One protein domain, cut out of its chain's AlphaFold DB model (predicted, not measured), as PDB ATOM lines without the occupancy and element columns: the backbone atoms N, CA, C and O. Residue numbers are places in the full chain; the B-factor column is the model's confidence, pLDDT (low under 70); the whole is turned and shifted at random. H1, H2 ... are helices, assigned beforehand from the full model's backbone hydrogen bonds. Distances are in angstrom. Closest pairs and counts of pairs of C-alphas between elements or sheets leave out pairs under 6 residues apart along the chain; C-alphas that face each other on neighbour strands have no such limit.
ATOM      1  N   ALA A  15     -27.952  28.122   2.704       79.44
ATOM      2  CA  ALA A  15     -26.605  28.067   3.279       79.44
ATOM      3  C   ALA A  15     -25.707  27.010   2.607       79.44
ATOM      4  O   ALA A  15     -24.480  27.122   2.609       79.44
ATOM      5  N   ALA A  16     -26.306  25.977   2.010       82.44
ATOM      6  CA  ALA A  16     -25.576  24.961   1.267       82.44
ATOM      7  C   ALA A  16     -25.125  25.437  -0.129       82.44
ATOM      8  O   ALA A  16     -24.188  24.857  -0.684       82.44
ATOM      9  N   LEU A  17     -25.757  26.480  -0.677       86.75
ATOM     10  CA  LEU A  17     -25.576  26.952  -2.053       86.75
ATOM     11  C   LEU A  17     -24.882  28.317  -2.130       86.75
ATOM     12  O   LEU A  17     -23.978  28.516  -2.941       86.75
ATOM     13  N   VAL A  18     -25.306  29.268  -1.305       91.62
ATOM     14  CA  VAL A  18     -24.911  30.671  -1.424       91.62
ATOM     15  C   VAL A  18     -23.587  30.925  -0.719       91.62
ATOM     16  O   VAL A  18     -23.395  30.579   0.442       91.62
ATOM     17  N   GLY A  19     -22.627  31.509  -1.439       89.62
ATOM     18  CA  GLY A  19     -21.300  31.818  -0.905       89.62
ATOM     19  C   GLY A  19     -20.333  30.629  -0.850       89.62
ATOM     20  O   GLY A  19     -19.137  30.837  -0.648       89.62
ATOM     21  N   ARG A  20     -20.812  29.399  -1.065       91.62
ATOM     22  CA  ARG A  20     -20.010  28.172  -0.977       91.62
ATOM     23  C   ARG A  20     -19.252  27.899  -2.275       91.62
ATOM     24  O   ARG A  20     -19.833  27.978  -3.355       91.62
ATOM     25  N   SER A  21     -17.981  27.516  -2.180       92.00
ATOM     26  CA  SER A  21     -17.203  27.048  -3.336       92.00
ATOM     27  C   SER A  21     -17.833  25.810  -3.978       92.00
ATOM     28  O   SER A  21     -18.305  24.911  -3.278       92.00
ATOM     29  N   SER A  22     -17.807  25.750  -5.308       91.94
ATOM     30  CA  SER A  22     -18.186  24.550  -6.050       91.94
ATOM     31  C   SER A  22     -17.187  23.424  -5.782       91.94
ATOM     32  O   SER A  22     -15.978  23.634  -5.722       91.94
ATOM     33  N   THR A  23     -17.696  22.210  -5.637       90.56
ATOM     34  CA  THR A  23     -16.891  20.988  -5.522       90.56
ATOM     35  C   THR A  23     -16.265  20.589  -6.857       90.56
ATOM     36  O   THR A  23     -15.163  20.052  -6.883       90.56
ATOM     37  N   GLU A  24     -16.951  20.871  -7.968       90.06
ATOM     38  CA  GLU A  24     -16.495  20.554  -9.326       90.06
ATOM     39  C   GLU A  24     -15.504  21.594  -9.861       90.06
ATOM     40  O   GLU A  24     -14.617  21.259 -10.641       90.06
ATOM     41  N   LEU A  25     -15.638  22.856  -9.438       90.75
ATOM     42  CA  LEU A  25     -14.732  23.938  -9.819       90.75
ATOM     43  C   LEU A  25     -14.487  24.880  -8.625       90.75
ATOM     44  O   LEU A  25     -15.158  25.904  -8.506       90.75
ATOM     45  N   PRO A  26     -13.518  24.572  -7.740       90.62
ATOM     46  CA  PRO A  26     -13.308  25.308  -6.486       90.62
ATOM     47  C   PRO A  26     -12.965  26.795  -6.634       90.62
ATOM     48  O   PRO A  26     -13.056  27.545  -5.663       90.62
ATOM     49  N   THR A  27     -12.574  27.227  -7.836       90.00
ATOM     50  CA  THR A  27     -12.276  28.626  -8.170       90.00
ATOM     51  C   THR A  27     -13.524  29.499  -8.315       90.00
ATOM     52  O   THR A  27     -13.391  30.719  -8.385       90.00
ATOM     53  N   VAL A  28     -14.724  28.911  -8.337       92.56
ATOM     54  CA  VAL A  28     -16.006  29.627  -8.377       92.56
ATOM     55  C   VAL A  28     -16.970  29.124  -7.308       92.56
ATOM     56  O   VAL A  28     -16.834  28.018  -6.780       92.56
ATOM     57  N   LYS A  29     -17.968  29.943  -6.977       94.44
ATOM     58  CA  LYS A  29     -19.001  29.584  -6.002       94.44
ATOM     59  C   LYS A  29     -20.165  28.872  -6.684       94.44
ATOM     60  O   LYS A  29     -20.409  29.065  -7.872       94.44
ATOM     61  N   LEU A  30     -20.899  28.053  -5.933       93.44
ATOM     62  CA  LEU A  30     -22.149  27.440  -6.391       93.44
ATOM     63  C   LEU A  30     -23.158  28.530  -6.770       93.44
ATOM     64  O   LEU A  30     -23.632  28.549  -7.907       93.44
ATOM     65  N   ILE A  31     -23.386  29.464  -5.845       94.56
ATOM     66  CA  ILE A  31     -24.029  30.756  -6.073       94.56
ATOM     67  C   ILE A  31     -23.133  31.850  -5.483       94.56
ATOM     68  O   ILE A  31     -22.777  31.803  -4.304       94.56
ATOM     69  N   ASP A  32     -22.764  32.828  -6.305       94.62
ATOM     70  CA  ASP A  32     -22.052  34.038  -5.900       94.62
ATOM     71  C   ASP A  32     -23.035  35.216  -5.816       94.62
ATOM     72  O   ASP A  32     -23.477  35.712  -6.857       94.62
ATOM     73  N   PRO A  33     -23.402  35.668  -4.602       92.81
ATOM     74  CA  PRO A  33     -24.243  36.845  -4.407       92.81
ATOM     75  C   PRO A  33     -23.785  38.042  -5.239       92.81
ATOM     76  O   PRO A  33     -22.647  38.491  -5.132       92.81
ATOM     77  N   GLY A  34     -24.684  38.572  -6.062       92.06
ATOM     78  CA  GLY A  34     -24.436  39.738  -6.908       92.06
ATOM     79  C   GLY A  34     -23.793  39.424  -8.259       92.06
ATOM     80  O   GLY A  34     -23.694  40.322  -9.091       92.06
ATOM     81  N   SER A  35     -23.389  38.175  -8.528       92.94
ATOM     82  CA  SER A  35     -22.720  37.816  -9.782       92.94
ATOM     83  C   SER A  35     -23.166  36.459 -10.334       92.94
ATOM     84  O   SER A  35     -22.677  35.380  -9.986       92.94
ATOM     85  N   ALA A  36     -24.073  36.519 -11.309       89.94
ATOM     86  CA  ALA A  36     -24.515  35.356 -12.074       89.94
ATOM     87  C   ALA A  36     -23.374  34.711 -12.885       89.94
ATOM     88  O   ALA A  36     -23.347  33.496 -13.082       89.94
ATOM     89  N   THR A  37     -22.399  35.505 -13.336       90.31
ATOM     90  CA  THR A  37     -21.287  35.029 -14.172       90.31
ATOM     91  C   THR A  37     -20.269  34.204 -13.399       90.31
ATOM     92  O   THR A  37     -19.593  33.397 -14.023       90.31
ATOM     93  N   THR A  38     -20.183  34.340 -12.075       93.44
ATOM     94  CA  THR A  38     -19.314  33.548 -11.179       93.44
ATOM     95  C   THR A  38     -20.094  32.508 -10.366       93.44
ATOM     96  O   THR A  38     -19.543  31.890  -9.454       93.44
ATOM     97  N   SER A  39     -21.362  32.279 -10.723       94.69
ATOM     98  CA  SER A  39     -22.249  31.294 -10.102       94.69
ATOM     99  C   SER A  39     -22.298  30.006 -10.920       94.69
ATOM    100  O   SER A  39     -22.940  29.930 -11.968       94.69
ATOM    101  N   TYR A  40     -21.637  28.965 -10.427       94.75
ATOM    102  CA  TYR A  40     -21.441  27.715 -11.155       94.75
ATOM    103  C   TYR A  40     -22.747  26.983 -11.488       94.75
ATOM    104  O   TYR A  40     -22.863  26.368 -12.548       94.75
ATOM    105  N   LEU A  41     -23.765  27.072 -10.627       92.25
ATOM    106  CA  LEU A  41     -25.052  26.428 -10.900       92.25
ATOM    107  C   LEU A  41     -25.761  27.034 -12.112       92.25
ATOM    108  O   LEU A  41     -26.333  26.282 -12.898       92.25
ATOM    109  N   LEU A  42     -25.647  28.349 -12.329       93.44
ATOM    110  CA  LEU A  42     -26.171  29.005 -13.533       93.44
ATOM    111  C   LEU A  42     -25.456  28.538 -14.801       93.44
ATOM    112  O   LEU A  42     -26.073  28.458 -15.862       93.44
ATOM    113  N   TRP A  43     -24.182  28.155 -14.705       94.56
ATOM    114  CA  TRP A  43     -23.472  27.580 -15.844       94.56
ATOM    115  C   TRP A  43     -23.981  26.180 -16.167       94.56
ATOM    116  O   TRP A  43     -24.088  25.829 -17.340       94.56
ATOM    117  N   LYS A  44     -24.303  25.388 -15.135       92.19
ATOM    118  CA  LYS A  44     -24.821  24.021 -15.275       92.19
ATOM    119  C   LYS A  44     -26.234  24.002 -15.856       92.19
ATOM    120  O   LYS A  44     -26.497  23.145 -16.691       92.19
ATOM    121  N   VAL A  45     -27.124  24.900 -15.422       92.00
ATOM    122  CA  VAL A  45     -28.525  24.941 -15.899       92.00
ATOM    123  C   VAL A  45     -28.744  25.836 -17.116       92.00
ATOM    124  O   VAL A  45     -29.777  25.747 -17.773       92.00
ATOM    125  N   GLY A  46     -27.787  26.714 -17.401       89.31
ATOM    126  CA  GLY A  46     -27.807  27.629 -18.529       89.31
ATOM    127  C   GLY A  46     -26.565  27.447 -19.390       89.31
ATOM    128  O   GLY A  46     -26.418  26.455 -20.101       89.31
ATOM    129  N   LYS A  47     -25.678  28.443 -19.358       86.94
ATOM    130  CA  LYS A  47     -24.474  28.476 -20.191       86.94
ATOM    131  C   LYS A  47     -23.285  29.012 -19.402       86.94
ATOM    132  O   LYS A  47     -23.399  30.032 -18.726       86.94
ATOM    133  N   ALA A  48     -22.136  28.353 -19.537       89.38
ATOM    134  CA  ALA A  48     -20.876  28.846 -18.991       89.38
ATOM    135  C   ALA A  48     -20.390  30.120 -19.726       89.38
ATOM    136  O   ALA A  48     -20.643  30.272 -20.929       89.38
ATOM    137  N   PRO A  49     -19.668  31.026 -19.041       90.00
ATOM    138  CA  PRO A  49     -19.022  32.176 -19.664       90.00
ATOM    139  C   PRO A  49     -18.065  31.772 -20.792       90.00
ATOM    140  O   PRO A  49     -17.559  30.650 -20.839       90.00
ATOM    141  N   ALA A  50     -17.782  32.704 -21.704       89.62
ATOM    142  CA  ALA A  50     -16.839  32.460 -22.792       89.62
ATOM    143  C   ALA A  50     -15.459  32.046 -22.250       89.62
ATOM    144  O   ALA A  50     -14.937  32.662 -21.322       89.62
ATOM    145  N   GLY A  51     -14.877  30.997 -22.832       88.31
ATOM    146  CA  GLY A  51     -13.595  30.441 -22.389       88.31
ATOM    147  C   GLY A  51     -13.677  29.563 -21.137       88.31
ATOM    148  O   GLY A  51     -12.646  29.068 -20.692       88.31
ATOM    149  N   GLN A  52     -14.874  29.342 -20.588       92.25
ATOM    150  CA  GLN A  52     -15.097  28.459 -19.448       92.25
ATOM    151  C   GLN A  52     -15.970  27.267 -19.836       92.25
ATOM    152  O   GLN A  52     -16.710  27.297 -20.821       92.25
ATOM    153  N   SER A  53     -15.880  26.202 -19.048       90.31
ATOM    154  CA  SER A  53     -16.658  24.985 -19.234       90.31
ATOM    155  C   SER A  53     -17.172  24.467 -17.897       90.31
ATOM    156  O   SER A  53     -16.639  24.767 -16.827       90.31
ATOM    157  N   ILE A  54     -18.246  23.690 -17.967       92.94
ATOM    158  CA  ILE A  54     -18.735  22.919 -16.831       92.94
ATOM    159  C   ILE A  54     -18.032  21.564 -16.785       92.94
ATOM    160  O   ILE A  54     -17.604  21.036 -17.813       92.94
ATOM    161  N   MET A  55     -17.958  20.980 -15.595       91.25
ATOM    162  CA  MET A  55     -17.551  19.596 -15.427       91.25
ATOM    163  C   MET A  55     -18.776  18.697 -15.609       91.25
ATOM    164  O   MET A  55     -19.878  19.014 -15.152       91.25
ATOM    165  N   GLY A  56     -18.601  17.574 -16.300       88.38
ATOM    166  CA  GLY A  56     -19.704  16.670 -16.618       88.38
ATOM    167  C   GLY A  56     -20.709  17.281 -17.599       88.38
ATOM    168  O   GLY A  56     -20.331  17.944 -18.561       88.38
ATOM    169  N   LEU A  57     -21.996  17.016 -17.369       87.81
ATOM    170  CA  LEU A  57     -23.084  17.388 -18.275       87.81
ATOM    171  C   LEU A  57     -23.927  18.553 -17.722       87.81
ATOM    172  O   LEU A  57     -23.958  18.757 -16.499       87.81
ATOM    173  N   PRO A  58     -24.619  19.308 -18.602       87.75
ATOM    174  CA  PRO A  58     -25.620  20.289 -18.195       87.75
ATOM    175  C   PRO A  58     -26.708  19.658 -17.322       87.75
ATOM    176  O   PRO A  58     -27.017  18.474 -17.447       87.75
ATOM    177  N   MET A  59     -27.283  20.461 -16.434       88.38
ATOM    178  CA  MET A  59     -28.345  20.056 -15.519       88.38
ATOM    179  C   MET A  59     -29.696  20.633 -15.967       88.38
ATOM    180  O   MET A  59     -29.731  21.750 -16.483       88.38
ATOM    181  N   PRO A  60     -30.813  19.919 -15.741       87.62
ATOM    182  CA  PRO A  60     -30.918  18.636 -15.042       87.62
ATOM    183  C   PRO A  60     -30.428  17.464 -15.903       87.62
ATOM    184  O   PRO A  60     -30.754  17.382 -17.080       87.62
ATOM    185  N   LEU A  61     -29.674  16.532 -15.305       79.56
ATOM    186  CA  LEU A  61     -29.172  15.343 -16.011       79.56
ATOM    187  C   LEU A  61     -30.307  14.396 -16.435       79.56
ATOM    188  O   LEU A  61     -30.246  13.761 -17.485       79.56
ATOM    189  N   LEU A  62     -31.332  14.296 -15.587       76.75
ATOM    190  CA  LEU A  62     -32.568  13.566 -15.841       76.75
ATOM    191  C   LEU A  62     -33.708  14.589 -15.854       76.75
ATOM    192  O   LEU A  62     -33.981  15.219 -14.835       76.75
ATOM    193  N   GLY A  63     -34.340  14.769 -17.013       77.31
ATOM    194  CA  GLY A  63     -35.372  15.782 -17.241       77.31
ATOM    195  C   GLY A  63     -35.071  16.658 -18.456       77.31
ATOM    196  O   GLY A  63     -34.060  16.483 -19.133       77.31
ATOM    197  N   GLY A  64     -35.980  17.586 -18.756       80.75
ATOM    198  CA  GLY A  64     -35.734  18.634 -19.745       80.75
ATOM    199  C   GLY A  64     -34.878  19.763 -19.159       80.75
ATOM    200  O   GLY A  64     -34.911  19.972 -17.943       80.75
ATOM    201  N   PRO A  65     -34.131  20.509 -19.992       84.94
ATOM    202  CA  PRO A  65     -33.417  21.697 -19.538       84.94
ATOM    203  C   PRO A  65     -34.393  22.718 -18.948       84.94
ATOM    204  O   PRO A  65     -35.564  22.774 -19.335       84.94
ATOM    205  N   LEU A  66     -33.897  23.560 -18.040       88.62
ATOM    206  CA  LEU A  66     -34.670  24.713 -17.595       88.62
ATOM    207  C   LEU A  66     -34.958  25.618 -18.796       88.62
ATOM    208  O   LEU A  66     -34.129  25.806 -19.688       88.62
ATOM    209  N   THR A  67     -36.152  26.197 -18.810       90.19
ATOM    210  CA  THR A  67     -36.502  27.213 -19.801       90.19
ATOM    211  C   THR A  67     -35.661  28.469 -19.584       90.19
ATOM    212  O   THR A  67     -35.235  28.767 -18.466       90.19
ATOM    213  N   LEU A  68     -35.480  29.260 -20.644       89.44
ATOM    214  CA  LEU A  68     -34.767  30.536 -20.557       89.44
ATOM    215  C   LEU A  68     -35.349  31.440 -19.456       89.44
ATOM    216  O   LEU A  68     -34.596  32.038 -18.698       89.44
ATOM    217  N   ALA A  69     -36.678  31.490 -19.328       91.00
ATOM    218  CA  ALA A  69     -37.355  32.265 -18.292       91.00
ATOM    219  C   ALA A  69     -36.967  31.814 -16.877       91.00
ATOM    220  O   ALA A  69     -36.647  32.653 -16.045       91.00
ATOM    221  N   GLN A  70     -36.918  30.504 -16.619       90.62
ATOM    222  CA  GLN A  70     -36.505  29.973 -15.314       90.62
ATOM    223  C   GLN A  70     -35.043  30.306 -15.001       90.62
ATOM    224  O   GLN A  70     -34.733  30.717 -13.886       90.62
ATOM    225  N   VAL A  71     -34.149  30.168 -15.985       90.62
ATOM    226  CA  VAL A  71     -32.735  30.535 -15.814       90.62
ATOM    227  C   VAL A  71     -32.592  32.035 -15.542       90.62
ATOM    228  O   VAL A  71     -31.817  32.413 -14.668       90.62
ATOM    229  N   MET A  72     -33.362  32.885 -16.231       91.00
ATOM    230  CA  MET A  72     -33.375  34.331 -15.982       91.00
ATOM    231  C   MET A  72     -33.890  34.665 -14.582       91.00
ATOM    232  O   MET A  72     -33.245  35.440 -13.894       91.00
ATOM    233  N   THR A  73     -34.964  34.026 -14.108       92.31
ATOM    234  CA  THR A  73     -35.457  34.231 -12.737       92.31
ATOM    235  C   THR A  73     -34.385  33.924 -11.690       92.31
ATOM    236  O   THR A  73     -34.193  34.700 -10.756       92.31
ATOM    237  N   ILE A  74     -33.648  32.821 -11.854       90.62
ATOM    238  CA  ILE A  74     -32.546  32.474 -10.947       90.62
ATOM    239  C   ILE A  74     -31.411  33.495 -11.086       90.62
ATOM    240  O   ILE A  74     -30.876  33.953 -10.081       90.62
ATOM    241  N   SER A  75     -31.059  33.877 -12.316       92.12
ATOM    242  CA  SER A  75     -30.031  34.887 -12.580       92.12
ATOM    243  C   SER A  75     -30.356  36.217 -11.904       92.12
ATOM    244  O   SER A  75     -29.483  36.788 -11.261       92.12
ATOM    245  N   ASP A  76     -31.601  36.680 -11.994       93.06
ATOM    246  CA  ASP A  76     -32.058  37.930 -11.389       93.06
ATOM    247  C   ASP A  76     -32.029  37.868  -9.863       93.06
ATOM    248  O   ASP A  76     -31.646  38.837  -9.211       93.06
ATOM    249  N   TRP A  77     -32.400  36.735  -9.267       92.88
ATOM    250  CA  TRP A  77     -32.252  36.537  -7.826       92.88
ATOM    251  C   TRP A  77     -30.778  36.599  -7.402       92.88
ATOM    252  O   TRP A  77     -30.443  37.278  -6.431       92.88
ATOM    253  N   VAL A  78     -29.874  35.964  -8.160       93.06
ATOM    254  CA  VAL A  78     -28.432  36.023  -7.889       93.06
ATOM    255  C   VAL A  78     -27.900  37.450  -8.009       93.06
ATOM    256  O   VAL A  78     -27.185  37.899  -7.115       93.06
ATOM    257  N   THR A  79     -28.247  38.185  -9.071       92.69
ATOM    258  CA  THR A  79     -27.771  39.567  -9.267       92.69
ATOM    259  C   THR A  79     -28.317  40.536  -8.220       92.69
ATOM    260  O   THR A  79     -27.626  41.489  -7.870       92.69
ATOM    261  N   GLN A  80     -29.484  40.256  -7.637       91.94
ATOM    262  CA  GLN A  80     -30.039  40.984  -6.487       91.94
ATOM    263  C   GLN A  80     -29.342  40.668  -5.152       91.94
ATOM    264  O   GLN A  80     -29.772  41.140  -4.103       91.94
ATOM    265  N   GLY A  81     -28.258  39.890  -5.174       89.25
ATOM    266  CA  GLY A  81     -27.501  39.528  -3.980       89.25
ATOM    267  C   GLY A  81     -27.879  38.169  -3.406       89.25
ATOM    268  O   GLY A  81     -27.446  37.875  -2.298       89.25
TER     269      GLY A  81
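What this domain is: This is residues 15 to 81 of the 85 residues of an uncharacterized protein of Deltaproteobacteria bacterium (UniProt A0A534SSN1). This is a small body with little regular structure: a short helix, H1, lies in the core among long loops, and a longer helix, H2, runs along one side of it, almost antiparallel, as a loose helical hairpin. The printed part has 67 residues, of which 18 are in two named helices, H1 then H2, with no named strand; the class is all helix. It is compact, with a radius of gyration of the C-alphas of 11.2 A, and rounded, spanning 27 by 25 by 23 A.

Where its parts are: H2, residues 68 to 79, is 16.1 A long, from C-alpha 68 at (-34.767, 30.536, -20.557) to C-alpha 79 at (-27.771, 39.567, -9.267). H1, residues 40 to 45, begins at C-alpha 40 at (-21.441, 27.715, -11.155).

How they stand to each other: H2 touches H1 with residues 71 to 75 alone; the closest C-alphas, of Val 71 and Val 45, are 7.0 A apart. The helices form a hairpin at a shallow tilt of 14 degrees, opposite ways. In both, every O i to N i+4 pair is within hydrogen-bond range.

The domain as a whole: The two C-alphas farthest apart, of Leu 62 and Gln 80, are 29.1 A apart. The link from H1 to H2, 22 residues, is long. The printed part has no cut, and no printed residue is under 70 in pLDDT.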